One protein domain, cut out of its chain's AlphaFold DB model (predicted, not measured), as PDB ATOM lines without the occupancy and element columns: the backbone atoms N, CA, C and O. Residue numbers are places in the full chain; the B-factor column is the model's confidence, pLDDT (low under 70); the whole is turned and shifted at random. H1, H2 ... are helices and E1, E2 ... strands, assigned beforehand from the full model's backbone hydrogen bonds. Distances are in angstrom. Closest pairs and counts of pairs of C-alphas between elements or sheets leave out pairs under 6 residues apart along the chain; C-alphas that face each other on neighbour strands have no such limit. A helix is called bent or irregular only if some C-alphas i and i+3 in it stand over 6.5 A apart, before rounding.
ATOM      1  N   ASP A  30     -52.264 -27.465  -4.921       81.88
ATOM      2  CA  ASP A  30     -51.915 -26.430  -3.960       81.88
ATOM      3  C   ASP A  30     -50.907 -27.013  -2.975       81.88
ATOM      4  O   ASP A  30     -51.207 -27.914  -2.189       81.88
ATOM      5  N   VAL A  31     -49.687 -26.494  -3.030       84.62
ATOM      6  CA  VAL A  31     -48.589 -26.915  -2.168       84.62
ATOM      7  C   VAL A  31     -48.085 -25.741  -1.348       84.62
ATOM      8  O   VAL A  31     -48.084 -24.581  -1.772       84.62
ATOM      9  N   ARG A  32     -47.617 -26.055  -0.141       88.38
ATOM     10  CA  ARG A  32     -46.928 -25.103   0.722       88.38
ATOM     11  C   ARG A  32     -45.428 -25.246   0.506       88.38
ATOM     12  O   ARG A  32     -44.843 -26.255   0.882       88.38
ATOM     13  N   LEU A  33     -44.812 -24.230  -0.083       89.50
ATOM     14  CA  LEU A  33     -43.377 -24.176  -0.347       89.50
ATOM     15  C   LEU A  33     -42.666 -23.311   0.691       89.50
ATOM     16  O   LEU A  33     -43.262 -22.414   1.285       89.50
ATOM     17  N   ILE A  34     -41.376 -23.557   0.902       90.94
ATOM     18  CA  ILE A  34     -40.523 -22.771   1.794       90.94
ATOM     19  C   ILE A  34     -39.499 -22.010   0.960       90.94
ATOM     20  O   ILE A  34     -38.736 -22.587   0.182       90.94
ATOM     21  N   SER A  35     -39.463 -20.692   1.143       92.00
ATOM     22  CA  SER A  35     -38.480 -19.817   0.510       92.00
ATOM     23  C   SER A  35     -37.055 -20.169   0.962       92.00
ATOM     24  O   SER A  35     -36.768 -20.070   2.160       92.00
ATOM     25  N   PRO A  36     -36.117 -20.490   0.051       92.19
ATOM     26  CA  PRO A  36     -34.727 -20.752   0.438       92.19
ATOM     27  C   PRO A  36     -33.974 -19.488   0.882       92.19
ATOM     28  O   PRO A  36     -32.898 -19.571   1.476       92.19
ATOM     29  N   ILE A  37     -34.539 -18.311   0.603       94.56
ATOM     30  CA  ILE A  37     -33.918 -17.015   0.879       94.56
ATOM     31  C   ILE A  37     -34.135 -16.616   2.333       94.56
ATOM     32  O   ILE A  37     -33.182 -16.330   3.047       94.56
ATOM     33  N   ASN A  38     -35.388 -16.665   2.787       91.50
ATOM     34  CA  ASN A  38     -35.796 -16.132   4.088       91.50
ATOM     35  C   ASN A  38     -36.570 -17.132   4.960       91.50
ATOM     36  O   ASN A  38     -37.051 -16.757   6.024       91.50
ATOM     37  N   GLY A  39     -36.729 -18.386   4.521       90.25
ATOM     38  CA  GLY A  39     -37.412 -19.437   5.279       90.25
ATOM     39  C   GLY A  39     -38.926 -19.255   5.416       90.25
ATOM     40  O   GLY A  39     -39.573 -20.064   6.079       90.25
ATOM     41  N   LYS A  40     -39.514 -18.217   4.806       90.69
ATOM     42  CA  LYS A  40     -40.954 -17.971   4.898       90.69
ATOM     43  C   LYS A  40     -41.728 -18.975   4.036       90.69
ATOM     44  O   LYS A  40     -41.359 -19.172   2.871       90.69
ATOM     45  N   PRO A  41     -42.792 -19.594   4.573       90.75
ATOM     46  CA  PRO A  41     -43.657 -20.457   3.789       90.75
ATOM     47  C   PRO A  41     -44.570 -19.633   2.874       90.75
ATOM     48  O   PRO A  41     -45.075 -18.596   3.295       90.75
ATOM     49  N   PHE A  42     -44.827 -20.109   1.660       90.44
ATOM     50  CA  PHE A  42     -45.764 -19.508   0.710       90.44
ATOM     51  C   PHE A  42     -46.555 -20.588  -0.034       90.44
ATOM     52  O   PHE A  42     -46.077 -21.709  -0.202       90.44
ATOM     53  N   SER A  43     -47.770 -20.254  -0.463       89.12
ATOM     54  CA  SER A  43     -48.606 -21.158  -1.257       89.12
ATOM     55  C   SER A  43     -48.274 -21.036  -2.741       89.12
ATOM     56  O   SER A  43     -48.081 -19.928  -3.250       89.12
ATOM     57  N   ALA A  44     -48.238 -22.171  -3.430       87.50
ATOM     58  CA  ALA A  44     -48.031 -22.253  -4.865       87.50
ATOM     59  C   ALA A  44     -48.928 -23.337  -5.468       87.50
ATOM     60  O   ALA A  44     -49.101 -24.392  -4.869       87.50
ATOM     61  N   LEU A  45     -49.435 -23.090  -6.674       84.06
ATOM     62  CA  LEU A  45     -49.966 -24.146  -7.532       84.06
ATOM     63  C   LEU A  45     -48.809 -24.745  -8.326       84.06
ATOM     64  O   LEU A  45     -48.027 -23.996  -8.919       84.06
ATOM     65  N   VAL A  46     -48.694 -26.071  -8.317       76.50
ATOM     66  CA  VAL A  46     -47.651 -26.804  -9.046       76.50
ATOM     67  C   VAL A  46     -48.248 -27.931  -9.880       76.50
ATOM     68  O   VAL A  46     -49.275 -28.512  -9.521       76.50
ATOM     69  N   VAL A  47     -47.573 -28.261 -10.982       69.50
ATOM     70  CA  VAL A  47     -47.874 -29.438 -11.808       69.50
ATOM     71  C   VAL A  47     -47.033 -30.616 -11.296       69.50
ATOM     72  O   VAL A  47     -45.802 -30.523 -11.306       69.50
ATOM     73  N   PRO A  48     -47.639 -31.721 -10.819       59.53
ATOM     74  CA  PRO A  48     -46.890 -32.890 -10.364       59.53
ATOM     75  C   PRO A  48     -46.138 -33.551 -11.526       59.53
ATOM     76  O   PRO A  48     -46.724 -33.792 -12.583       59.53
ATOM     77  N   MET A  49     -44.869 -33.935 -11.330       51.06
ATOM     78  CA  MET A  49     -44.073 -34.566 -12.399       51.06
ATOM     79  C   MET A  49     -44.684 -35.864 -12.952       51.06
ATOM     80  O   MET A  49     -44.460 -36.187 -14.113       51.06
ATOM     81  N   ALA A  50     -45.455 -36.603 -12.147       45.25
ATOM     82  CA  ALA A  50     -46.126 -37.828 -12.589       45.25
ATOM     83  C   ALA A  50     -47.333 -37.563 -13.519       45.25
ATOM     84  O   ALA A  50     -47.767 -38.470 -14.223       45.25
ATOM     85  N   GLY A  51     -47.867 -36.334 -13.529       38.53
ATOM     86  CA  GLY A  51     -49.039 -35.937 -14.319       38.53
ATOM     87  C   GLY A  51     -48.716 -35.172 -15.605       38.53
ATOM     88  O   GLY A  51     -49.515 -35.209 -16.533       38.53
ATOM     89  N   ALA A  52     -47.545 -34.531 -15.707       39.88
ATOM     90  CA  ALA A  52     -47.169 -33.736 -16.887       39.88
ATOM     91  C   ALA A  52     -47.124 -34.563 -18.192       39.88
ATOM     92  O   ALA A  52     -47.439 -34.063 -19.264       39.88
ATOM     93  N   ALA A  53     -46.806 -35.860 -18.105       38.88
ATOM     94  CA  ALA A  53     -46.810 -36.774 -19.251       38.88
ATOM     95  C   ALA A  53     -48.214 -37.291 -19.645       38.88
ATOM     96  O   ALA A  53     -48.317 -38.078 -20.579       38.88
ATOM     97  N   ARG A  54     -49.284 -36.911 -18.929       38.88
ATOM     98  CA  ARG A  54     -50.635 -37.500 -19.065       38.88
ATOM     99  C   ARG A  54     -51.750 -36.509 -19.389       38.88
ATOM    100  O   ARG A  54     -52.923 -36.853 -19.305       38.88
ATOM    101  N   ILE A  55     -51.398 -35.296 -19.800       45.25
ATOM    102  CA  ILE A  55     -52.369 -34.314 -20.320       45.25
ATOM    103  C   ILE A  55     -53.074 -34.826 -21.585       45.25
ATOM    104  O   ILE A  55     -54.154 -34.358 -21.921       45.25
ATOM    105  N   GLU A  56     -52.493 -35.828 -22.245       42.94
ATOM    106  CA  GLU A  56     -53.005 -36.469 -23.462       42.94
ATOM    107  C   GLU A  56     -54.395 -37.101 -23.310       42.94
ATOM    108  O   GLU A  56     -55.103 -37.212 -24.306       42.94
ATOM    109  N   ASP A  57     -54.812 -37.443 -22.086       40.72
ATOM    110  CA  ASP A  57     -56.070 -38.160 -21.835       40.72
ATOM    111  C   ASP A  57     -57.189 -37.280 -21.238       40.72
ATOM    112  O   ASP A  57     -58.282 -37.782 -20.945       40.72
ATOM    113  N   ASP A  58     -56.965 -35.972 -21.039       45.84
ATOM    114  CA  ASP A  58     -58.011 -35.088 -20.506       45.84
ATOM    115  C   ASP A  58     -59.005 -34.661 -21.597       45.84
ATOM    116  O   ASP A  58     -58.893 -33.613 -22.229       45.84
ATOM    117  N   THR A  59     -60.027 -35.494 -21.787       48.47
ATOM    118  CA  THR A  59     -61.142 -35.255 -22.720       48.47
ATOM    119  C   THR A  59     -62.041 -34.062 -22.360       48.47
ATOM    120  O   THR A  59     -62.970 -33.761 -23.113       48.47
ATOM    121  N   THR A  60     -61.815 -33.383 -21.225       49.56
ATOM    122  CA  THR A  60     -62.658 -32.256 -20.786       49.56
ATOM    123  C   THR A  60     -62.237 -30.903 -21.361       49.56
ATOM    124  O   THR A  60     -63.058 -29.985 -21.412       49.56
ATOM    125  N   LEU A  61     -60.993 -30.774 -21.837       58.88
ATOM    126  CA  LEU A  61     -60.487 -29.578 -22.514       58.88
ATOM    127  C   LEU A  61     -60.425 -29.809 -24.026       58.88
ATOM    128  O   LEU A  61     -60.069 -30.891 -24.484       58.88
ATOM    129  N   ALA A  62     -60.751 -28.786 -24.822       64.25
ATOM    130  CA  ALA A  62     -60.612 -28.892 -26.268       64.25
ATOM    131  C   ALA A  62     -59.123 -28.838 -26.643       64.25
ATOM    132  O   ALA A  62     -58.448 -27.836 -26.380       64.25
ATOM    133  N   ASP A  63     -58.625 -29.914 -27.256       73.12
ATOM    134  CA  ASP A  63     -57.285 -29.978 -27.838       73.12
ATOM    135  C   ASP A  63     -57.192 -29.016 -29.034       73.12
ATOM    136  O   ASP A  63     -57.968 -29.096 -29.992       73.12
ATOM    137  N   MET A  64     -56.249 -28.075 -28.962       77.44
ATOM    138  CA  MET A  64     -55.978 -27.090 -30.012       77.44
ATOM    139  C   MET A  64     -54.686 -27.409 -30.783       77.44
ATOM    140  O   MET A  64     -54.187 -26.563 -31.540       77.44
ATOM    141  N   GLY A  65     -54.150 -28.618 -30.604       78.75
ATOM    142  CA  GLY A  65     -52.973 -29.148 -31.274       78.75
ATOM    143  C   GLY A  65     -51.647 -28.615 -30.728       78.75
ATOM    144  O   GLY A  65     -51.585 -27.830 -29.777       78.75
ATOM    145  N   ALA A  66     -50.562 -29.037 -31.377       80.44
ATOM    146  CA  ALA A  66     -49.208 -28.569 -31.110       80.44
ATOM    147  C   ALA A  66     -48.644 -27.786 -32.305       80.44
ATOM    148  O   ALA A  66     -48.967 -28.082 -33.457       80.44
ATOM    149  N   ASP A  67     -47.800 -26.799 -32.023       82.69
ATOM    150  CA  ASP A  67     -47.034 -26.078 -33.042       82.69
ATOM    151  C   ASP A  67     -45.756 -26.873 -33.423       82.69
ATOM    152  O   ASP A  67     -45.331 -27.761 -32.685       82.69
ATOM    153  N   ASP A  68     -45.100 -26.533 -34.544       75.56
ATOM    154  CA  ASP A  68     -43.893 -27.231 -35.058       75.56
ATOM    155  C   ASP A  68     -42.709 -27.275 -34.067       75.56
ATOM    156  O   ASP A  68     -41.827 -28.124 -34.178       75.56
ATOM    157  N   ASP A  69     -42.677 -26.358 -33.097       72.31
ATOM    158  CA  ASP A  69     -41.667 -26.312 -32.035       72.31
ATOM    159  C   ASP A  69     -42.034 -27.167 -30.805       72.31
ATOM    160  O   ASP A  69     -41.261 -27.219 -29.850       72.31
ATOM    161  N   GLY A  70     -43.183 -27.850 -30.826       75.19
ATOM    162  CA  GLY A  70     -43.657 -28.757 -29.778       75.19
ATOM    163  C   GLY A  70     -44.544 -28.113 -28.709       75.19
ATOM    164  O   GLY A  70     -44.995 -28.809 -27.799       75.19
ATOM    165  N   CYS A  71     -44.824 -26.810 -28.795       82.50
ATOM    166  CA  CYS A  71     -45.722 -26.141 -27.857       82.50
ATOM    167  C   CYS A  71     -47.162 -26.606 -28.037       82.50
ATOM    168  O   CYS A  71     -47.727 -26.475 -29.124       82.50
ATOM    169  N   ARG A  72     -47.749 -27.122 -26.956       82.00
ATOM    170  CA  ARG A  72     -49.126 -27.612 -26.940       82.00
ATOM    171  C   ARG A  72     -50.094 -26.523 -26.515       82.00
ATOM    172  O   ARG A  72     -49.777 -25.697 -25.662       82.00
ATOM    173  N   HIS A  73     -51.288 -26.578 -27.089       82.88
ATOM    174  CA  HIS A  73     -52.362 -25.633 -26.830       82.88
ATOM    175  C   HIS A  73     -53.631 -26.376 -26.440       82.88
ATOM    176  O   HIS A  73     -54.004 -27.365 -27.064       82.88
ATOM    177  N   SER A  74     -54.322 -25.860 -25.433       74.94
ATOM    178  CA  SER A  74     -55.649 -26.323 -25.041       74.94
ATOM    179  C   SER A  74     -56.538 -25.123 -24.740       74.94
ATOM    180  O   SER A  74     -56.053 -24.022 -24.474       74.94
ATOM    181  N   SER A  75     -57.853 -25.329 -24.745       66.56
ATOM    182  CA  SER A  75     -58.823 -24.277 -24.418       66.56
ATOM    183  C   SER A  75     -58.883 -23.909 -22.926       66.56
ATOM    184  O   SER A  75     -59.801 -23.197 -22.518       66.56
ATOM    185  N   GLY A  76     -57.988 -24.444 -22.090       67.50
ATOM    186  CA  GLY A  76     -58.103 -24.401 -20.634       67.50
ATOM    187  C   GLY A  76     -56.838 -23.968 -19.907       67.50
ATOM    188  O   GLY A  76     -56.117 -23.056 -20.318       67.50
ATOM    189  N   ILE A  77     -56.614 -24.603 -18.756       67.88
ATOM    190  CA  ILE A  77     -55.476 -24.325 -17.883       67.88
ATOM    191  C   ILE A  77     -54.180 -24.611 -18.640       67.88
ATOM    192  O   ILE A  77     -53.973 -25.703 -19.165       67.88
ATOM    193  N   ASN A  78     -53.293 -23.621 -18.638       76.62
ATOM    194  CA  ASN A  78     -51.969 -23.734 -19.214       76.62
ATOM    195  C   ASN A  78     -50.973 -24.246 -18.167       76.62
ATOM    196  O   ASN A  78     -50.633 -23.531 -17.226       76.62
ATOM    197  N   GLU A  79     -50.465 -25.463 -18.341       76.44
ATOM    198  CA  GLU A  79     -49.449 -26.037 -17.451       76.44
ATOM    199  C   GLU A  79     -48.176 -25.182 -17.347       76.44
ATOM    200  O   GLU A  79     -47.578 -25.091 -16.269       76.44
ATOM    201  N   TYR A  80     -47.799 -24.491 -18.432       84.75
ATOM    202  CA  TYR A  80     -46.592 -23.673 -18.479       84.75
ATOM    203  C   TYR A  80     -46.652 -22.523 -17.456       84.75
ATOM    204  O   TYR A  80     -45.611 -22.027 -17.026       84.75
ATOM    205  N   ASP A  81     -47.837 -22.123 -16.988       84.44
ATOM    206  CA  ASP A  81     -47.997 -21.062 -15.983       84.44
ATOM    207  C   ASP A  81     -47.503 -21.465 -14.583       84.44
ATOM    208  O   ASP A  81     -47.254 -20.605 -13.722       84.44
ATOM    209  N   TYR A  82     -47.339 -22.775 -14.375       85.94
ATOM    210  CA  TYR A  82     -47.083 -23.422 -13.089       85.94
ATOM    211  C   TYR A  82     -45.771 -24.213 -13.065       85.94
ATOM    212  O   TYR A  82     -45.481 -24.898 -12.087       85.94
ATOM    213  N   TYR A  83     -44.953 -24.131 -14.116       86.50
ATOM    214  CA  TYR A  83     -43.622 -24.743 -14.125       86.50
ATOM    215  C   TYR A  83     -42.592 -23.958 -13.319       86.50
ATOM    216  O   TYR A  83     -41.612 -24.542 -12.860       86.50
ATOM    217  N   ILE A  84     -42.822 -22.664 -13.089       91.12
ATOM    218  CA  ILE A  84     -41.966 -21.820 -12.255       91.12
ATOM    219  C   ILE A  84     -42.681 -21.476 -10.955       91.12
ATOM    220  O   ILE A  84     -43.738 -20.842 -10.970       91.12
ATOM    221  N   ALA A  85     -42.055 -21.830  -9.830       92.00
ATOM    222  CA  ALA A  85     -42.431 -21.295  -8.533       92.00
ATOM    223  C   ALA A  85     -41.656 -20.004  -8.256       92.00
ATOM    224  O   ALA A  85     -40.426 -19.990  -8.322       92.00
ATOM    225  N   THR A  86     -42.369 -18.939  -7.891       94.12
ATOM    226  CA  THR A  86     -41.793 -17.650  -7.491       94.12
ATOM    227  C   THR A  86     -42.220 -17.317  -6.071       94.12
ATOM    228  O   THR A  86     -43.405 -17.153  -5.787       94.12
ATOM    229  N   CYS A  87     -41.244 -17.162  -5.176       93.69
ATOM    230  CA  CYS A  87     -41.491 -16.754  -3.798       93.69
ATOM    231  C   CYS A  87     -41.985 -15.291  -3.743       93.69
ATOM    232  O   CYS A  87     -41.200 -14.389  -4.049       93.69
ATOM    233  N   PRO A  88     -43.210 -14.997  -3.264       93.19
ATOM    234  CA  PRO A  88     -43.721 -13.621  -3.191       93.19
ATOM    235  C   PRO A  88     -42.917 -12.714  -2.247       93.19
ATOM    236  O   PRO A  88     -42.941 -11.491  -2.368       93.19
ATOM    237  N   TYR A  89     -42.177 -13.308  -1.306       91.94
ATOM    238  CA  TYR A  89     -41.367 -12.574  -0.338       91.94
ATOM    239  C   TYR A  89     -39.977 -12.195  -0.839       91.94
ATOM    240  O   TYR A  89     -39.345 -11.369  -0.197       91.94
ATOM    241  N   SER A  90     -39.449 -12.794  -1.902       93.19
ATOM    242  CA  SER A  90     -38.073 -12.511  -2.355       93.19
ATOM    243  C   SER A  90     -37.915 -12.471  -3.868       93.19
ATOM    244  O   SER A  90     -36.863 -12.077  -4.348       93.19
ATOM    245  N   TYR A  91     -38.933 -12.899  -4.615       95.12
ATOM    246  CA  TYR A  91     -38.920 -13.062  -6.071       95.12
ATOM    247  C   TYR A  91     -37.902 -14.083  -6.589       95.12
ATOM    248  O   TYR A  91     -37.799 -14.292  -7.801       95.12
ATOM    249  N   PHE A  92     -37.250 -14.819  -5.683       96.06
ATOM    250  CA  PHE A  92     -36.515 -16.022  -6.043       96.06
ATOM    251  C   PHE A  92     -37.445 -16.978  -6.782       96.06
ATOM    252  O   PHE A  92     -38.527 -17.309  -6.286       96.06
ATOM    253  N   SER A  93     -37.011 -17.377  -7.972       95.50
ATOM    254  CA  SER A  93     -37.808 -18.145  -8.916       95.50
ATOM    255  C   SER A  93     -36.999 -19.320  -9.446       95.50
ATOM    256  O   SER A  93     -35.826 -19.161  -9.783       95.50
ATOM    257  N   ALA A  94     -37.618 -20.491  -9.523       92.62
ATOM    258  CA  ALA A  94     -37.003 -21.697 -10.071       92.62
ATOM    259  C   ALA A  94     -38.081 -22.678 -10.560       92.62
ATOM    260  O   ALA A  94     -39.274 -22.434 -10.364       92.62
ATOM    261  N   LEU A  95     -37.673 -23.788 -11.178       89.69
ATOM    262  CA  LEU A  95     -38.597 -24.835 -11.616       89.69
ATOM    263  C   LEU A  95     -39.228 -25.555 -10.427       89.69
ATOM    264  O   LEU A  95     -38.513 -25.980  -9.525       89.69
ATOM    265  N   THR A  96     -40.542 -25.761 -10.449       86.69
ATOM    266  CA  THR A  96     -41.302 -26.391  -9.349       86.69
ATOM    267  C   THR A  96     -40.760 -27.752  -8.915       86.69
ATOM    268  O   THR A  96     -40.844 -28.097  -7.742       86.69
ATOM    269  N   VAL A  97     -40.126 -28.486  -9.831       82.25
ATOM    270  CA  VAL A  97     -39.471 -29.780  -9.577       82.25
ATOM    271  C   VAL A  97     -38.255 -29.693  -8.644       82.25
ATOM    272  O   VAL A  97     -37.821 -30.708  -8.110       82.25
ATOM    273  N   GLU A  98     -37.700 -28.496  -8.436       84.94
ATOM    274  CA  GLU A  98     -36.620 -28.234  -7.475       84.94
ATOM    275  C   GLU A  98     -37.134 -27.970  -6.051       84.94
ATOM    276  O   GLU A  98     -36.356 -27.616  -5.162       84.94
ATOM    277  N   TRP A  99     -38.435 -28.111  -5.809       84.69
ATOM    278  CA  TRP A  99     -39.000 -28.119  -4.466       84.69
ATOM    279  C   TRP A  99     -39.487 -29.517  -4.114       84.69
ATOM    280  O   TRP A  99     -40.154 -30.179  -4.906       84.69
ATOM    281  N   ASP A 100     -39.191 -29.952  -2.891       76.69
ATOM    282  CA  ASP A 100     -39.730 -31.199  -2.366       76.69
ATOM    283  C   ASP A 100     -41.208 -31.020  -2.009       76.69
ATOM    284  O   ASP A 100     -41.569 -30.683  -0.881       76.69
ATOM    285  N   SER A 101     -42.064 -31.205  -3.011       64.38
ATOM    286  CA  SER A 101     -43.522 -31.147  -2.889       64.38
ATOM    287  C   SER A 101     -44.138 -32.448  -2.360       64.38
ATOM    288  O   SER A 101     -45.333 -32.474  -2.076       64.38
ATOM    289  N   ARG A 102     -43.345 -33.524  -2.205       61.50
ATOM    290  CA  ARG A 102     -43.831 -34.866  -1.820       61.50
ATOM    291  C   ARG A 102     -44.228 -34.977  -0.352       61.50
ATOM    292  O   ARG A 102     -45.045 -35.826  -0.010       61.50
ATOM    293  N   ASP A 103     -43.676 -34.127   0.507       54.94
ATOM    294  CA  ASP A 103     -44.148 -33.961   1.877       54.94
ATOM    295  C   ASP A 103     -44.649 -32.527   2.046       54.94
ATOM    296  O   ASP A 103     -43.864 -31.573   2.042       54.94
ATOM    297  N   ALA A 104     -45.962 -32.381   2.242       50.75
ATOM    298  CA  ALA A 104     -46.624 -31.107   2.522       50.75
ATOM    299  C   ALA A 104     -46.037 -30.372   3.749       50.75
ATOM    300  O   ALA A 104     -46.319 -29.190   3.958       50.75
ATOM    301  N   ARG A 105     -45.224 -31.059   4.568       51.69
ATOM    302  CA  ARG A 105     -44.500 -30.489   5.711       51.69
ATOM    303  C   ARG A 105     -43.098 -29.982   5.380       51.69
ATOM    304  O   ARG A 105     -42.611 -29.123   6.115       51.69
ATOM    305  N   ASN A 106     -42.459 -30.468   4.314       68.75
ATOM    306  CA  ASN A 106     -41.091 -30.081   3.986       68.75
ATOM    307  C   ASN A 106     -41.043 -28.963   2.951       68.75
ATOM    308  O   ASN A 106     -40.407 -27.963   3.260       68.75
ATOM    309  N   GLY A 107     -41.703 -29.061   1.788       73.38
ATOM    310  CA  GLY A 107     -41.830 -27.960   0.809       73.38
ATOM    311  C   GLY A 107     -40.522 -27.238   0.451       73.38
ATOM    312  O   GLY A 107     -40.541 -26.088   0.007       73.38
ATOM    313  N   ARG A 108     -39.369 -27.849   0.742       85.81
ATOM    314  CA  ARG A 108     -38.062 -27.191   0.780       85.81
ATOM    315  C   ARG A 108     -37.477 -27.202  -0.612       85.81
ATOM    316  O   ARG A 108     -37.562 -28.200  -1.320       85.81
ATOM    317  N   PHE A 109     -36.832 -26.102  -0.963       87.88
ATOM    318  CA  PHE A 109     -35.980 -26.067  -2.137       87.88
ATOM    319  C   PHE A 109     -34.843 -27.087  -1.966       87.88
ATOM    320  O   PHE A 109     -34.175 -27.097  -0.931       87.88
ATOM    321  N   THR A 110     -34.659 -27.964  -2.948       84.75
ATOM    322  CA  THR A 110     -33.702 -29.078  -2.885       84.75
ATOM    323  C   THR A 110     -32.287 -28.658  -3.263       84.75
ATOM    324  O   THR A 110     -31.332 -29.361  -2.943       84.75
ATOM    325  N   GLY A 111     -32.141 -27.532  -3.965       80.50
ATOM    326  CA  GLY A 111     -30.840 -26.992  -4.339       80.50
ATOM    327  C   GLY A 111     -30.146 -26.258  -3.189       80.50
ATOM    328  O   GLY A 111     -30.777 -25.738  -2.268       80.50
ATOM    329  N   GLU A 112     -28.822 -26.166  -3.272       80.31
ATOM    330  CA  GLU A 112     -28.033 -25.350  -2.354       80.31
ATOM    331  C   GLU A 112     -28.109 -23.868  -2.752       80.31
ATOM    332  O   GLU A 112     -27.959 -23.516  -3.922       80.31
ATOM    333  N   ILE A 113     -28.335 -22.988  -1.772       90.69
ATOM    334  CA  ILE A 113     -28.342 -21.533  -1.964       90.69
ATOM    335  C   ILE A 113     -27.351 -20.906  -0.987       90.69
ATOM    336  O   ILE A 113     -27.606 -20.834   0.220       90.69
ATOM    337  N   SER A 114     -26.225 -20.436  -1.526       91.12
ATOM    338  CA  SER A 114     -25.165 -19.802  -0.745       91.12
ATOM    339  C   SER A 114     -25.627 -18.466  -0.134       91.12
ATOM    340  O   SER A 114     -26.532 -17.816  -0.673       91.12
ATOM    341  N   PRO A 115     -25.003 -18.000   0.963       93.56
ATOM    342  CA  PRO A 115     -25.291 -16.683   1.536       93.56
ATOM    343  C   PRO A 115     -25.132 -15.530   0.534       93.56
ATOM    344  O   PRO A 115     -25.906 -14.577   0.569       93.56
ATOM    345  N   GLU A 116     -24.175 -15.642  -0.395       94.62
ATOM    346  CA  GLU A 116     -23.971 -14.661  -1.466       94.62
ATOM    347  C   GLU A 116     -25.202 -14.563  -2.377       94.62
ATOM    348  O   GLU A 116     -25.667 -13.463  -2.676       94.62
ATOM    349  N   ILE A 117     -25.771 -15.705  -2.780       94.75
ATOM    350  CA  ILE A 117     -26.975 -15.727  -3.619       94.75
ATOM    351  C   ILE A 117     -28.157 -15.120  -2.861       94.75
ATOM    352  O   ILE A 117     -28.908 -14.349  -3.452       94.75
ATOM    353  N   LYS A 118     -28.309 -15.397  -1.559       94.94
ATOM    354  CA  LYS A 118     -29.386 -14.795  -0.749       94.94
ATOM    355  C   LYS A 118     -29.296 -13.270  -0.738       94.94
ATOM    356  O   LYS A 118     -30.272 -12.604  -1.070       94.94
ATOM    357  N   ALA A 119     -28.112 -12.735  -0.440       94.75
ATOM    358  CA  ALA A 119     -27.871 -11.295  -0.438       94.75
ATOM    359  C   ALA A 119     -28.092 -10.668  -1.825       94.75
ATOM    360  O   ALA A 119     -28.630  -9.567  -1.936       94.75
ATOM    361  N   TRP A 120     -27.709 -11.376  -2.893       97.06
ATOM    362  CA  TRP A 120     -27.965 -10.931  -4.259       97.06
ATOM    363  C   TRP A 120     -29.462 -10.878  -4.582       97.06
ATOM    364  O   TRP A 120     -29.908  -9.860  -5.100       97.06
ATOM    365  N   VAL A 121     -30.246 -11.909  -4.239       95.75
ATOM    366  CA  VAL A 121     -31.704 -11.930  -4.477       95.75
ATOM    367  C   VAL A 121     -32.381 -10.743  -3.792       95.75
ATOM    368  O   VAL A 121     -33.174 -10.039  -4.420       95.75
ATOM    369  N   ASP A 122     -32.039 -10.493  -2.527       90.94
ATOM    370  CA  ASP A 122     -32.609  -9.383  -1.759       90.94
ATOM    371  C   ASP A 122     -32.256  -8.015  -2.361       90.94
ATOM    372  O   ASP A 122     -33.041  -7.075  -2.258       90.94
ATOM    373  N   LYS A 123     -31.104  -7.883  -3.027       94.19
ATOM    374  CA  LYS A 123     -30.723  -6.649  -3.726       94.19
ATOM    375  C   LYS A 123     -31.388  -6.523  -5.098       94.19
ATOM    376  O   LYS A 123     -31.871  -5.448  -5.439       94.19
ATOM    377  N   GLU A 124     -31.382  -7.596  -5.881       96.12
ATOM    378  CA  GLU A 124     -31.781  -7.598  -7.291       96.12
ATOM    379  C   GLU A 124     -33.283  -7.357  -7.469       96.12
ATOM    380  O   GLU A 124     -33.686  -6.576  -8.327       96.12
ATOM    381  N   PHE A 125     -34.123  -8.007  -6.657       94.94
ATOM    382  CA  PHE A 125     -35.566  -8.043  -6.917       94.94
ATOM    383  C   PHE A 125     -36.412  -7.175  -5.985       94.94
ATOM    384  O   PHE A 125     -37.624  -7.072  -6.176       94.94
ATOM    385  N   ASN A 126     -35.822  -6.555  -4.959       90.56
ATOM    386  CA  ASN A 126     -36.599  -5.893  -3.911       90.56
ATOM    387  C   ASN A 126     -37.475  -4.743  -4.433       90.56
ATOM    388  O   ASN A 126     -38.636  -4.658  -4.034       90.56
ATOM    389  N   SER A 127     -36.963  -3.906  -5.338       89.69
ATOM    390  CA  SER A 127     -37.720  -2.779  -5.901       89.69
ATOM    391  C   SER A 127     -38.949  -3.245  -6.690       89.69
ATOM    392  O   SER A 127     -40.064  -2.805  -6.410       89.69
ATOM    393  N   ASP A 128     -38.763  -4.193  -7.615       89.06
ATOM    394  CA  ASP A 128     -39.851  -4.765  -8.420       89.06
ATOM    395  C   ASP A 128     -40.888  -5.462  -7.530       89.06
ATOM    396  O   ASP A 128     -42.092  -5.248  -7.680       89.06
ATOM    397  N   ARG A 129     -40.422  -6.233  -6.539       91.75
ATOM    398  CA  ARG A 129     -41.283  -6.905  -5.559       91.75
ATOM    399  C   ARG A 129     -42.135  -5.912  -4.772       91.75
ATOM    400  O   ARG A 129     -43.316  -6.167  -4.552       91.75
ATOM    401  N   GLN A 130     -41.555  -4.804  -4.304       90.25
ATOM    402  CA  GLN A 130     -42.292  -3.797  -3.534       90.25
ATOM    403  C   GLN A 130     -43.384  -3.131  -4.376       90.25
ATOM    404  O   GLN A 130     -44.515  -3.003  -3.906       90.25
ATOM    405  N   LEU A 131     -43.068  -2.768  -5.622       90.19
ATOM    406  CA  LEU A 131     -44.025  -2.162  -6.546       90.19
ATOM    407  C   LEU A 131     -45.197  -3.105  -6.856       90.19
ATOM    408  O   LEU A 131     -46.358  -2.704  -6.791       90.19
ATOM    409  N   GLU A 132     -44.909  -4.366  -7.173       89.31
ATOM    410  CA  GLU A 132     -45.942  -5.351  -7.506       89.31
ATOM    411  C   GLU A 132     -46.773  -5.753  -6.283       89.31
ATOM    412  O   GLU A 132     -47.993  -5.865  -6.395       89.31
ATOM    413  N   ARG A 133     -46.162  -5.854  -5.093       91.31
ATOM    414  CA  ARG A 133     -46.898  -6.040  -3.833       91.31
ATOM    415  C   ARG A 133     -47.896  -4.908  -3.596       91.31
ATOM    416  O   ARG A 133     -49.032  -5.182  -3.224       91.31
ATOM    417  N   GLU A 134     -47.487  -3.662  -3.810       90.94
ATOM    418  CA  GLU A 134     -48.356  -2.494  -3.638       90.94
ATOM    419  C   GLU A 134     -49.507  -2.490  -4.657       90.94
ATOM    420  O   GLU A 134     -50.656  -2.213  -4.312       90.94
ATOM    421  N   ASN A 135     -49.233  -2.854  -5.910       89.19
ATOM    422  CA  ASN A 135     -50.269  -2.978  -6.936       89.19
ATOM    423  C   ASN A 135     -51.262  -4.108  -6.619       89.19
ATOM    424  O   ASN A 135     -52.473  -3.910  -6.740       89.19
ATOM    425  N   ALA A 136     -50.763  -5.262  -6.168       89.44
ATOM    426  CA  ALA A 136     -51.586  -6.387  -5.737       89.44
ATOM    427  C   ALA A 136     -52.440  -6.023  -4.513       89.44
ATOM    428  O   ALA A 136     -53.622  -6.358  -4.475       89.44
ATOM    429  N   PHE A 137     -51.885  -5.271  -3.557       91.75
ATOM    430  CA  PHE A 137     -52.627  -4.756  -2.407       91.75
ATOM    431  C   PHE A 137     -53.774  -3.838  -2.846       91.75
ATOM    432  O   PHE A 137     -54.919  -4.053  -2.462       91.75
ATOM    433  N   LYS A 138     -53.498  -2.860  -3.720       89.81
ATOM    434  CA  LYS A 138     -54.522  -1.951  -4.268       89.81
ATOM    435  C   LYS A 138     -55.614  -2.679  -5.047       89.81
ATOM    436  O   LYS A 138     -56.742  -2.194  -5.125       89.81
ATOM    437  N   LEU A 139     -55.283  -3.789  -5.704       87.25
ATOM    438  CA  LEU A 139     -56.275  -4.620  -6.382       87.25
ATOM    439  C   LEU A 139     -57.144  -5.369  -5.365       87.25
ATOM    440  O   LEU A 139     -58.366  -5.299  -5.459       87.25
ATOM    441  N   ALA A 140     -56.523  -6.005  -4.371       87.69
ATOM    442  CA  ALA A 140     -57.221  -6.732  -3.316       87.69
ATOM    443  C   ALA A 140     -58.138  -5.818  -2.484       87.69
ATOM    444  O   ALA A 140     -59.280  -6.179  -2.224       87.69
ATOM    445  N   ASP A 141     -57.688  -4.608  -2.135       89.62
ATOM    446  CA  ASP A 141     -58.500  -3.594  -1.445       89.62
ATOM    447  C   ASP A 141     -59.722  -3.168  -2.275       89.62
ATOM    448  O   ASP A 141     -60.845  -3.130  -1.770       89.62
ATOM    449  N   ARG A 142     -59.537  -2.909  -3.578       87.06
ATOM    450  CA  ARG A 142     -60.653  -2.588  -4.483       87.06
ATOM    451  C   ARG A 142     -61.650  -3.737  -4.594       87.06
ATOM    452  O   ARG A 142     -62.853  -3.492  -4.567       87.06
ATOM    453  N   GLN A 143     -61.160  -4.969  -4.704       85.81
ATOM    454  CA  GLN A 143     -62.010  -6.150  -4.807       85.81
ATOM    455  C   GLN A 143     -62.789  -6.394  -3.513       85.81
ATOM    456  O   GLN A 143     -63.993  -6.612  -3.582       85.81
ATOM    457  N   ALA A 144     -62.144  -6.268  -2.349       87.62
ATOM    458  CA  ALA A 144     -62.803  -6.379  -1.050       87.62
ATOM    459  C   ALA A 144     -63.924  -5.338  -0.898       87.62
ATOM    460  O   ALA A 144     -65.051  -5.682  -0.551       87.62
ATOM    461  N   LYS A 145     -63.659  -4.077  -1.267       88.19
ATOM    462  CA  LYS A 145     -64.677  -3.013  -1.272       88.19
ATOM    463  C   LYS A 145     -65.849  -3.323  -2.205       88.19
ATOM    464  O   LYS A 145     -66.993  -3.081  -1.832       88.19
ATOM    465  N   ALA A 146     -65.580  -3.865  -3.393       83.81
ATOM    466  CA  ALA A 146     -66.619  -4.220  -4.361       83.81
ATOM    467  C   ALA A 146     -67.490  -5.402  -3.898       83.81
ATOM    468  O   ALA A 146     -68.678  -5.439  -4.207       83.81
ATOM    469  N   THR A 147     -66.924  -6.348  -3.146       87.12
ATOM    470  CA  THR A 147     -67.636  -7.530  -2.628       87.12
ATOM    471  C   THR A 147     -68.194  -7.340  -1.214       87.12
ATOM    472  O   THR A 147     -68.758  -8.278  -0.651       87.12
ATOM    473  N   GLY A 148     -68.050  -6.147  -0.625       88.69
ATOM    474  CA  GLY A 148     -68.481  -5.855   0.747       88.69
ATOM    475  C   GLY A 148     -67.652  -6.560   1.828       88.69
ATOM    476  O   GLY A 148     -68.095  -6.668   2.969       88.69
ATOM    477  N   GLN A 149     -66.463  -7.056   1.481       89.62
ATOM    478  CA  GLN A 149     -65.513  -7.657   2.412       89.62
ATOM    479  C   GLN A 149     -64.617  -6.589   3.055       89.62
ATOM    480  O   GLN A 149     -64.409  -5.503   2.511       89.62
ATOM    481  N   LEU A 150     -64.060  -6.905   4.226       87.38
ATOM    482  CA  LEU A 150     -63.089  -6.032   4.883       87.38
ATOM    483  C   LEU A 150     -61.799  -5.944   4.048       87.38
ATOM    484  O   LEU A 150     -61.298  -6.982   3.606       87.38
ATOM    485  N   PRO A 151     -61.240  -4.735   3.846       86.38
ATOM    486  CA  PRO A 151     -59.944  -4.571   3.207       86.38
ATOM    487  C   PRO A 151     -58.835  -5.362   3.911       86.38
ATOM    488  O   PRO A 151     -58.834  -5.442   5.143       86.38
ATOM    489  N   PRO A 152     -57.860  -5.905   3.165       87.44
ATOM    490  CA  PRO A 152     -56.690  -6.524   3.770       87.44
ATOM    491  C   PRO A 152     -55.839  -5.487   4.518       87.44
ATOM    492  O   PRO A 152     -55.733  -4.331   4.109       87.44
ATOM    493  N   GLU A 153     -55.169  -5.913   5.589       89.38
ATOM    494  CA  GLU A 153     -54.201  -5.075   6.300       89.38
ATOM    495  C   GLU A 153     -52.887  -4.961   5.519       89.38
ATOM    496  O   GLU A 153     -52.317  -5.963   5.078       89.38
ATOM    497  N   HIS A 154     -52.365  -3.739   5.377       86.62
ATOM    498  CA  HIS A 154     -51.149  -3.487   4.593       86.62
ATOM    499  C   HIS A 154     -49.909  -4.167   5.186       86.62
ATOM    500  O   HIS A 154     -49.120  -4.758   4.451       86.62
ATOM    501  N   GLU A 155     -49.750  -4.144   6.510       81.75
ATOM    502  CA  GLU A 155     -48.562  -4.667   7.202       81.75
ATOM    503  C   GLU A 155     -48.455  -6.204   7.111       81.75
ATOM    504  O   GLU A 155     -47.356  -6.749   6.992       81.75
ATOM    505  N   GLY A 156     -49.596  -6.900   7.039       79.81
ATOM    506  CA  GLY A 156     -49.688  -8.358   6.903       79.81
ATOM    507  C   GLY A 156     -49.900  -8.870   5.474       79.81
ATOM    508  O   GLY A 156     -49.890 -10.083   5.261       79.81
ATOM    509  N   PHE A 157     -50.090  -7.988   4.486       87.19
ATOM    510  CA  PHE A 157     -50.470  -8.411   3.138       87.19
ATOM    511  C   PHE A 157     -49.378  -9.237   2.447       87.19
ATOM    512  O   PHE A 157     -48.262  -8.757   2.194       87.19
ATOM    513  N   VAL A 158     -49.753 -10.467   2.085       82.56
ATOM    514  CA  VAL A 158     -48.960 -11.391   1.276       82.56
ATOM    515  C   VAL A 158     -49.615 -11.518  -0.089       82.56
ATOM    516  O   VAL A 158     -50.726 -12.019  -0.229       82.56
ATOM    517  N   MET A 159     -48.887 -11.078  -1.105       89.38
ATOM    518  CA  MET A 159     -49.240 -11.291  -2.499       89.38
ATOM    519  C   MET A 159     -49.293 -12.792  -2.810       89.38
ATOM    520  O   MET A 159     -48.362 -13.537  -2.499       89.38
ATOM    521  N   SER A 160     -50.370 -13.219  -3.461       86.88
ATOM    522  CA  SER A 160     -50.466 -14.548  -4.060       86.88
ATOM    523  C   SER A 160     -49.442 -14.689  -5.194       86.88
ATOM    524  O   SER A 160     -49.211 -13.748  -5.953       86.88
ATOM    525  N   GLN A 161     -48.852 -15.876  -5.354       87.50
ATOM    526  CA  GLN A 161     -47.966 -16.164  -6.487       87.50
ATOM    527  C   GLN A 161     -48.672 -15.952  -7.839       87.50
ATOM    528  O   GLN A 161     -48.041 -15.569  -8.822       87.50
ATOM    529  N   GLN A 162     -49.977 -16.207  -7.904       84.94
ATOM    530  CA  GLN A 162     -50.802 -16.048  -9.097       84.94
ATOM    531  C   GLN A 162     -50.962 -14.572  -9.493       84.94
ATOM    532  O   GLN A 162     -51.198 -14.287 -10.660       84.94
ATOM    533  N   ALA A 163     -50.766 -13.635  -8.557       86.31
ATOM    534  CA  ALA A 163     -50.749 -12.204  -8.853       86.31
ATOM    535  C   ALA A 163     -49.422 -11.728  -9.478       86.31
ATOM    536  O   ALA A 163     -49.353 -10.600  -9.967       86.31
ATOM    537  N   ILE A 164     -48.374 -12.561  -9.476       90.31
ATOM    538  CA  ILE A 164     -47.099 -12.248 -10.130       90.31
ATOM    539  C   ILE A 164     -47.256 -12.500 -11.636       90.31
ATOM    540  O   ILE A 164     -47.546 -13.640 -12.021       90.31
ATOM    541  N   PRO A 165     -47.030 -11.493 -12.503       89.44
ATOM    542  CA  PRO A 165     -47.189 -11.654 -13.942       89.44
ATOM    543  C   PRO A 165     -46.356 -12.813 -14.495       89.44
ATOM    544  O   PRO A 165     -45.184 -12.975 -14.152       89.44
ATOM    545  N   LEU A 166     -46.938 -13.592 -15.405       90.50
ATOM    546  CA  LEU A 166     -46.323 -14.806 -15.947       90.50
ATOM    547  C   LEU A 166     -44.914 -14.571 -16.509       90.50
ATOM    548  O   LEU A 166     -43.963 -15.256 -16.133       90.50
ATOM    549  N   HIS A 167     -44.751 -13.545 -17.349       92.19
ATOM    550  CA  HIS A 167     -43.444 -13.187 -17.904       92.19
ATOM    551  C   HIS A 167     -42.415 -12.882 -16.802       92.19
ATOM    552  O   HIS A 167     -41.248 -13.241 -16.938       92.19
ATOM    553  N   ARG A 168     -42.835 -12.254 -15.692       93.06
ATOM    554  CA  ARG A 168     -41.959 -11.911 -14.565       93.06
ATOM    555  C   ARG A 168     -41.414 -13.166 -13.895       93.06
ATOM    556  O   ARG A 168     -40.217 -13.212 -13.627       93.06
ATOM    557  N   LYS A 169     -42.251 -14.191 -13.690       94.62
ATOM    558  CA  LYS A 169     -41.815 -15.486 -13.140       94.62
ATOM    559  C   LYS A 169     -40.657 -16.062 -13.961       94.62
ATOM    560  O   LYS A 169     -39.609 -16.388 -13.408       94.62
ATOM    561  N   TYR A 170     -40.809 -16.093 -15.285       96.62
ATOM    562  CA  TYR A 170     -39.789 -16.618 -16.198       96.62
ATOM    563  C   TYR A 170     -38.523 -15.755 -16.270       96.62
ATOM    564  O   TYR A 170     -37.422 -16.299 -16.198       96.62
ATOM    565  N   PHE A 171     -38.632 -14.424 -16.347       97.19
ATOM    566  CA  PHE A 171     -37.450 -13.550 -16.325       97.19
ATOM    567  C   PHE A 171     -36.690 -13.626 -14.996       97.19
ATOM    568  O   PHE A 171     -35.458 -13.672 -14.995       97.19
ATOM    569  N   ASN A 172     -37.400 -13.686 -13.868       96.94
ATOM    570  CA  ASN A 172     -36.773 -13.867 -12.563       96.94
ATOM    571  C   ASN A 172     -36.100 -15.236 -12.462       96.94
ATOM    572  O   ASN A 172     -34.994 -15.322 -11.929       96.94
ATOM    573  N   ALA A 173     -36.727 -16.291 -12.997       96.81
ATOM    574  CA  ALA A 173     -36.121 -17.616 -13.049       96.81
ATOM    575  C   ALA A 173     -34.827 -17.581 -13.862       96.81
ATOM    576  O   ALA A 173     -33.789 -17.970 -13.341       96.81
ATOM    577  N   LEU A 174     -34.847 -17.032 -15.080       98.06
ATOM    578  CA  LEU A 174     -33.651 -16.884 -15.916       98.06
ATOM    579  C   LEU A 174     -32.504 -16.197 -15.164       98.06
ATOM    580  O   LEU A 174     -31.406 -16.746 -15.117       98.06
ATOM    581  N   LYS A 175     -32.774 -15.071 -14.489       97.62
ATOM    582  CA  LYS A 175     -31.781 -14.378 -13.650       97.62
ATOM    583  C   LYS A 175     -31.274 -15.246 -12.494       97.62
ATOM    584  O   LYS A 175     -30.076 -15.275 -12.227       97.62
ATOM    585  N   CYS A 176     -32.167 -15.953 -11.796       96.88
ATOM    586  CA  CYS A 176     -31.791 -16.831 -10.684       96.88
ATOM    587  C   CYS A 176     -30.906 -17.991 -11.158       96.88
ATOM    588  O   CYS A 176     -29.894 -18.283 -10.525       96.88
ATOM    589  N   TYR A 177     -31.264 -18.641 -12.266       95.81
ATOM    590  CA  TYR A 177     -30.482 -19.729 -12.849       95.81
ATOM    591  C   TYR A 177     -29.134 -19.236 -13.366       95.81
ATOM    592  O   TYR A 177     -28.118 -19.858 -13.069       95.81
ATOM    593  N   GLU A 178     -29.093 -18.103 -14.063       95.56
ATOM    594  CA  GLU A 178     -27.843 -17.506 -14.533       95.56
ATOM    595  C   GLU A 178     -26.912 -17.173 -13.357       95.56
ATOM    596  O   GLU A 178     -25.758 -17.599 -13.350       95.56
ATOM    597  N   LYS A 179     -27.423 -16.531 -12.294       95.81
ATOM    598  CA  LYS A 179     -26.633 -16.249 -11.081       95.81
ATOM    599  C   LYS A 179     -26.158 -17.519 -10.367       95.81
ATOM    600  O   LYS A 179     -25.093 -17.509  -9.755       95.81
ATOM    601  N   ARG A 180     -26.926 -18.607 -10.446       92.69
ATOM    602  CA  ARG A 180     -26.560 -19.939  -9.932       92.69
ATOM    603  C   ARG A 180     -25.572 -20.693 -10.837       92.69
ATOM    604  O   ARG A 180     -25.223 -21.822 -10.507       92.69
ATOM    605  N   GLY A 181     -25.139 -20.114 -11.959       89.94
ATOM    606  CA  GLY A 181     -24.216 -20.753 -12.898       89.94
ATOM    607  C   GLY A 181     -24.871 -21.827 -13.767       89.94
ATOM    608  O   GLY A 181     -24.227 -22.808 -14.133       89.94
ATOM    609  N   ALA A 182     -26.166 -21.691 -14.065       90.69
ATOM    610  CA  ALA A 182     -26.851 -22.614 -14.957       90.69
ATOM    611  C   ALA A 182     -26.274 -22.555 -16.374       90.69
ATOM    612  O   ALA A 182     -25.930 -21.493 -16.891       90.69
ATOM    613  N   ARG A 183     -26.231 -23.723 -17.014       88.69
ATOM    614  CA  ARG A 183     -25.735 -23.882 -18.379       88.69
ATOM    615  C   ARG A 183     -26.634 -23.207 -19.408       88.69
ATOM    616  O   ARG A 183     -27.839 -23.042 -19.182       88.69
ATOM    617  N   SER A 184     -26.074 -22.928 -20.580       94.19
ATOM    618  CA  SER A 184     -26.784 -22.277 -21.677       94.19
ATOM    619  C   SER A 184     -28.004 -23.089 -22.112       94.19
ATOM    620  O   SER A 184     -29.075 -22.514 -22.297       94.19
ATOM    621  N   ALA A 185     -27.913 -24.426 -22.157       90.94
ATOM    622  CA  ALA A 185     -29.060 -25.267 -22.509       90.94
ATOM    623  C   ALA A 185     -30.217 -25.167 -21.498       90.94
ATOM    624  O   ALA A 185     -31.384 -25.263 -21.878       90.94
ATOM    625  N   VAL A 186     -29.916 -24.980 -20.208       91.50
ATOM    626  CA  VAL A 186     -30.939 -24.818 -19.160       91.50
ATOM    627  C   VAL A 186     -31.631 -23.468 -19.315       91.50
ATOM    628  O   VAL A 186     -32.859 -23.411 -19.339       91.50
ATOM    629  N   LEU A 187     -30.852 -22.398 -19.494       95.81
ATOM    630  CA  LEU A 187     -31.386 -21.057 -19.735       95.81
ATOM    631  C   LEU A 187     -32.244 -21.016 -21.007       95.81
ATOM    632  O   LEU A 187     -33.333 -20.446 -20.992       95.81
ATOM    633  N   ALA A 188     -31.799 -21.680 -22.076       94.94
ATOM    634  CA  ALA A 188     -32.533 -21.770 -23.332       94.94
ATOM    635  C   ALA A 188     -33.901 -22.440 -23.157       94.94
ATOM    636  O   ALA A 188     -34.911 -21.919 -23.625       94.94
ATOM    637  N   LYS A 189     -33.952 -23.558 -22.421       93.62
ATOM    638  CA  LYS A 189     -35.201 -24.274 -22.129       93.62
ATOM    639  C   LYS A 189     -36.158 -23.451 -21.275       93.62
ATOM    640  O   LYS A 189     -37.348 -23.437 -21.569       93.62
ATOM    641  N   ILE A 190     -35.668 -22.745 -20.257       94.25
ATOM    642  CA  ILE A 190     -36.514 -21.869 -19.430       94.25
ATOM    643  C   ILE A 190     -37.074 -20.722 -20.276       94.25
ATOM    644  O   ILE A 190     -38.263 -20.425 -20.183       94.25
ATOM    645  N   ALA A 191     -36.246 -20.106 -21.125       96.88
ATOM    646  CA  ALA A 191     -36.684 -19.040 -22.020       96.88
ATOM    647  C   ALA A 191     -37.734 -19.540 -23.027       96.88
ATOM    648  O   ALA A 191     -38.770 -18.899 -23.184       96.88
ATOM    649  N   LEU A 192     -37.510 -20.709 -23.638       95.19
ATOM    650  CA  LEU A 192     -38.456 -21.347 -24.557       95.19
ATOM    651  C   LEU A 192     -39.779 -21.686 -23.861       95.19
ATOM    652  O   LEU A 192     -40.849 -21.369 -24.359       95.19
ATOM    653  N   THR A 193     -39.712 -22.267 -22.665       92.06
ATOM    654  CA  THR A 193     -40.912 -22.596 -21.884       92.06
ATOM    655  C   THR A 193     -41.687 -21.325 -21.522       92.06
ATOM    656  O   THR A 193     -42.909 -21.296 -21.602       92.06
ATOM    657  N   GLY A 194     -40.989 -20.237 -21.185       93.94
ATOM    658  CA  GLY A 194     -41.620 -18.946 -20.923       93.94
ATOM    659  C   GLY A 194     -42.248 -18.312 -22.162       93.94
ATOM    660  O   GLY A 194     -43.307 -17.691 -22.055       93.94
ATOM    661  N   SER A 195     -41.640 -18.472 -23.343       95.44
ATOM    662  CA  SER A 195     -42.253 -18.010 -24.591       95.44
ATOM    663  C   SER A 195     -43.493 -18.837 -24.937       95.44
ATOM    664  O   SER A 195     -44.509 -18.258 -25.315       95.44
ATOM    665  N   TRP A 196     -43.465 -20.152 -24.715       92.88
ATOM    666  CA  TRP A 196     -44.639 -21.020 -24.837       92.88
ATOM    667  C   TRP A 196     -45.749 -20.609 -23.879       92.88
ATOM    668  O   TRP A 196     -46.883 -20.439 -24.316       92.88
ATOM    669  N   ALA A 197     -45.419 -20.340 -22.614       91.00
ATOM    670  CA  ALA A 197     -46.388 -19.901 -21.618       91.00
ATOM    671  C   ALA A 197     -47.128 -18.627 -22.058       91.00
ATOM    672  O   ALA A 197     -48.355 -18.566 -22.033       91.00
ATOM    673  N   LEU A 198     -46.388 -17.622 -22.542       94.12
ATOM    674  CA  LEU A 198     -46.994 -16.391 -23.053       94.12
ATOM    675  C   LEU A 198     -47.783 -16.611 -24.343       94.12
ATOM    676  O   LEU A 198     -48.802 -15.951 -24.539       94.12
ATOM    677  N   ARG A 199     -47.322 -17.516 -25.214       92.44
ATOM    678  CA  ARG A 199     -48.001 -17.828 -26.471       92.44
ATOM    679  C   ARG A 199     -49.354 -18.483 -26.226       92.44
ATOM    680  O   ARG A 199     -50.337 -17.986 -26.755       92.44
ATOM    681  N   VAL A 200     -49.412 -19.508 -25.376       89.31
ATOM    682  CA  VAL A 200     -50.677 -20.146 -24.969       89.31
ATOM    683  C   VAL A 200     -51.604 -19.128 -24.292       89.31
ATOM    684  O   VAL A 200     -52.803 -19.091 -24.559       89.31
ATOM    685  N   GLY A 201     -51.055 -18.205 -23.494       88.12
ATOM    686  CA  GLY A 201     -51.816 -17.089 -22.917       88.12
ATOM    687  C   GLY A 201     -52.407 -16.100 -23.941       88.12
ATOM    688  O   GLY A 201     -53.266 -15.282 -23.591       88.12
ATOM    689  N   PHE A 202     -51.984 -16.130 -25.212       91.12
ATOM    690  CA  PHE A 202     -52.639 -15.358 -26.275       91.12
ATOM    691  C   PHE A 202     -53.952 -15.983 -26.745       91.12
ATOM    692  O   PHE A 202     -54.826 -15.231 -27.180       91.12
TER     693      PHE A 202
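What this domain is: This is residues 30 to 202 of the 559 residues of an uncharacterized protein of Planctomycetes bacterium (UniProt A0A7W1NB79). A helical hairpin, H5 and H6, has the small strand hairpin E5 and E6 packed on H5, and a second strand hairpin, E1 and E2, comes next beyond it, with E2 near E5. The long helix H4, which makes a corner with H3, runs along one side and touches no helix, while the hairpin E3 and E4 and the irregular H1 lie at the opposite side, with E4 near the last residues of H6. The 173 printed residues, with six named helices and six named strands in the order E1 E2 H1 E3 E4 H2 E5 E6 H3 H4 H5 H6, are of mixed class; the three sheets are antiparallel pairs. The whole is compact, with a radius of gyration of the C-alphas of 17.1 A, and spans 47 by 45 by 30 A.

How they stand to each other: E1, residues 30 to 34, and E2, residues 41 to 46, form an antiparallel hairpin, with N 31 and O 44 within hydrogen-bond range at 2.9 A. After H1, residues 52 to 57, E3, residues 63 to 66, and E4, residues 72 to 74, form another, with N 64 and O 73 in range at 3.0 A. H2, residues 79 to 82, precedes the hairpin of E5, residues 84 to 86, and E6, residues 93 to 95, with N 85 and O 94 in range at 2.9 A. The closest C-alphas of E2 and E5, those of Ala 44 and Ala 85, are 6.8 A apart. H3, residues 115 to 124, and H4, residues 126 to 147, meet only through their link. H5, residues 166 to 179, and H6, residues 184 to 202, touch, opposite ways at a shallow tilt of 5 degrees; their closest C-alphas, those of Tyr 170 and Gly 194, are 5.6 A apart. The closest C-alphas of E6 and H5, those of Ser 93 and Ala 173, are 4.5 A apart. H6 touches H2 with residues 193 to 197 alone, closest at the C-alphas of Ala 197 and Tyr 80, 4.9 A. The closest C-alphas of E4 and H6, those of His 73 and Val 200, are 6.0 A apart. H4 is apart from H5 and H6. Every O i to N i+4 pair is within range in H3, H4, H5 and H6; H1 has 0 of 2, with 1 of 3 O i to N i+3 pairs, and H2 is too short for an i+4 pair.

Where its parts are: E1 begins at C-alpha 30, (-51.915, -26.430, -3.960). E2 measures 14.9 A, H3 14.2 A, H4 31.1 A, H5 20.3 A and H6 27.2 A. H1 is irregular: C-alphas 53 and 56 are 7.5 A apart. H6 ends at C-alpha 202, (-52.639, -15.358, -26.275).

The domain as a whole: The two C-alphas farthest apart, those of Gly 148 and Arg 183, are 50.2 A apart. The printed part has no cut. The links E6 to H3 and H4 to H5 are long. Residues 47 to 62, 75 to 77 and 101 to 106 have pLDDT under 70.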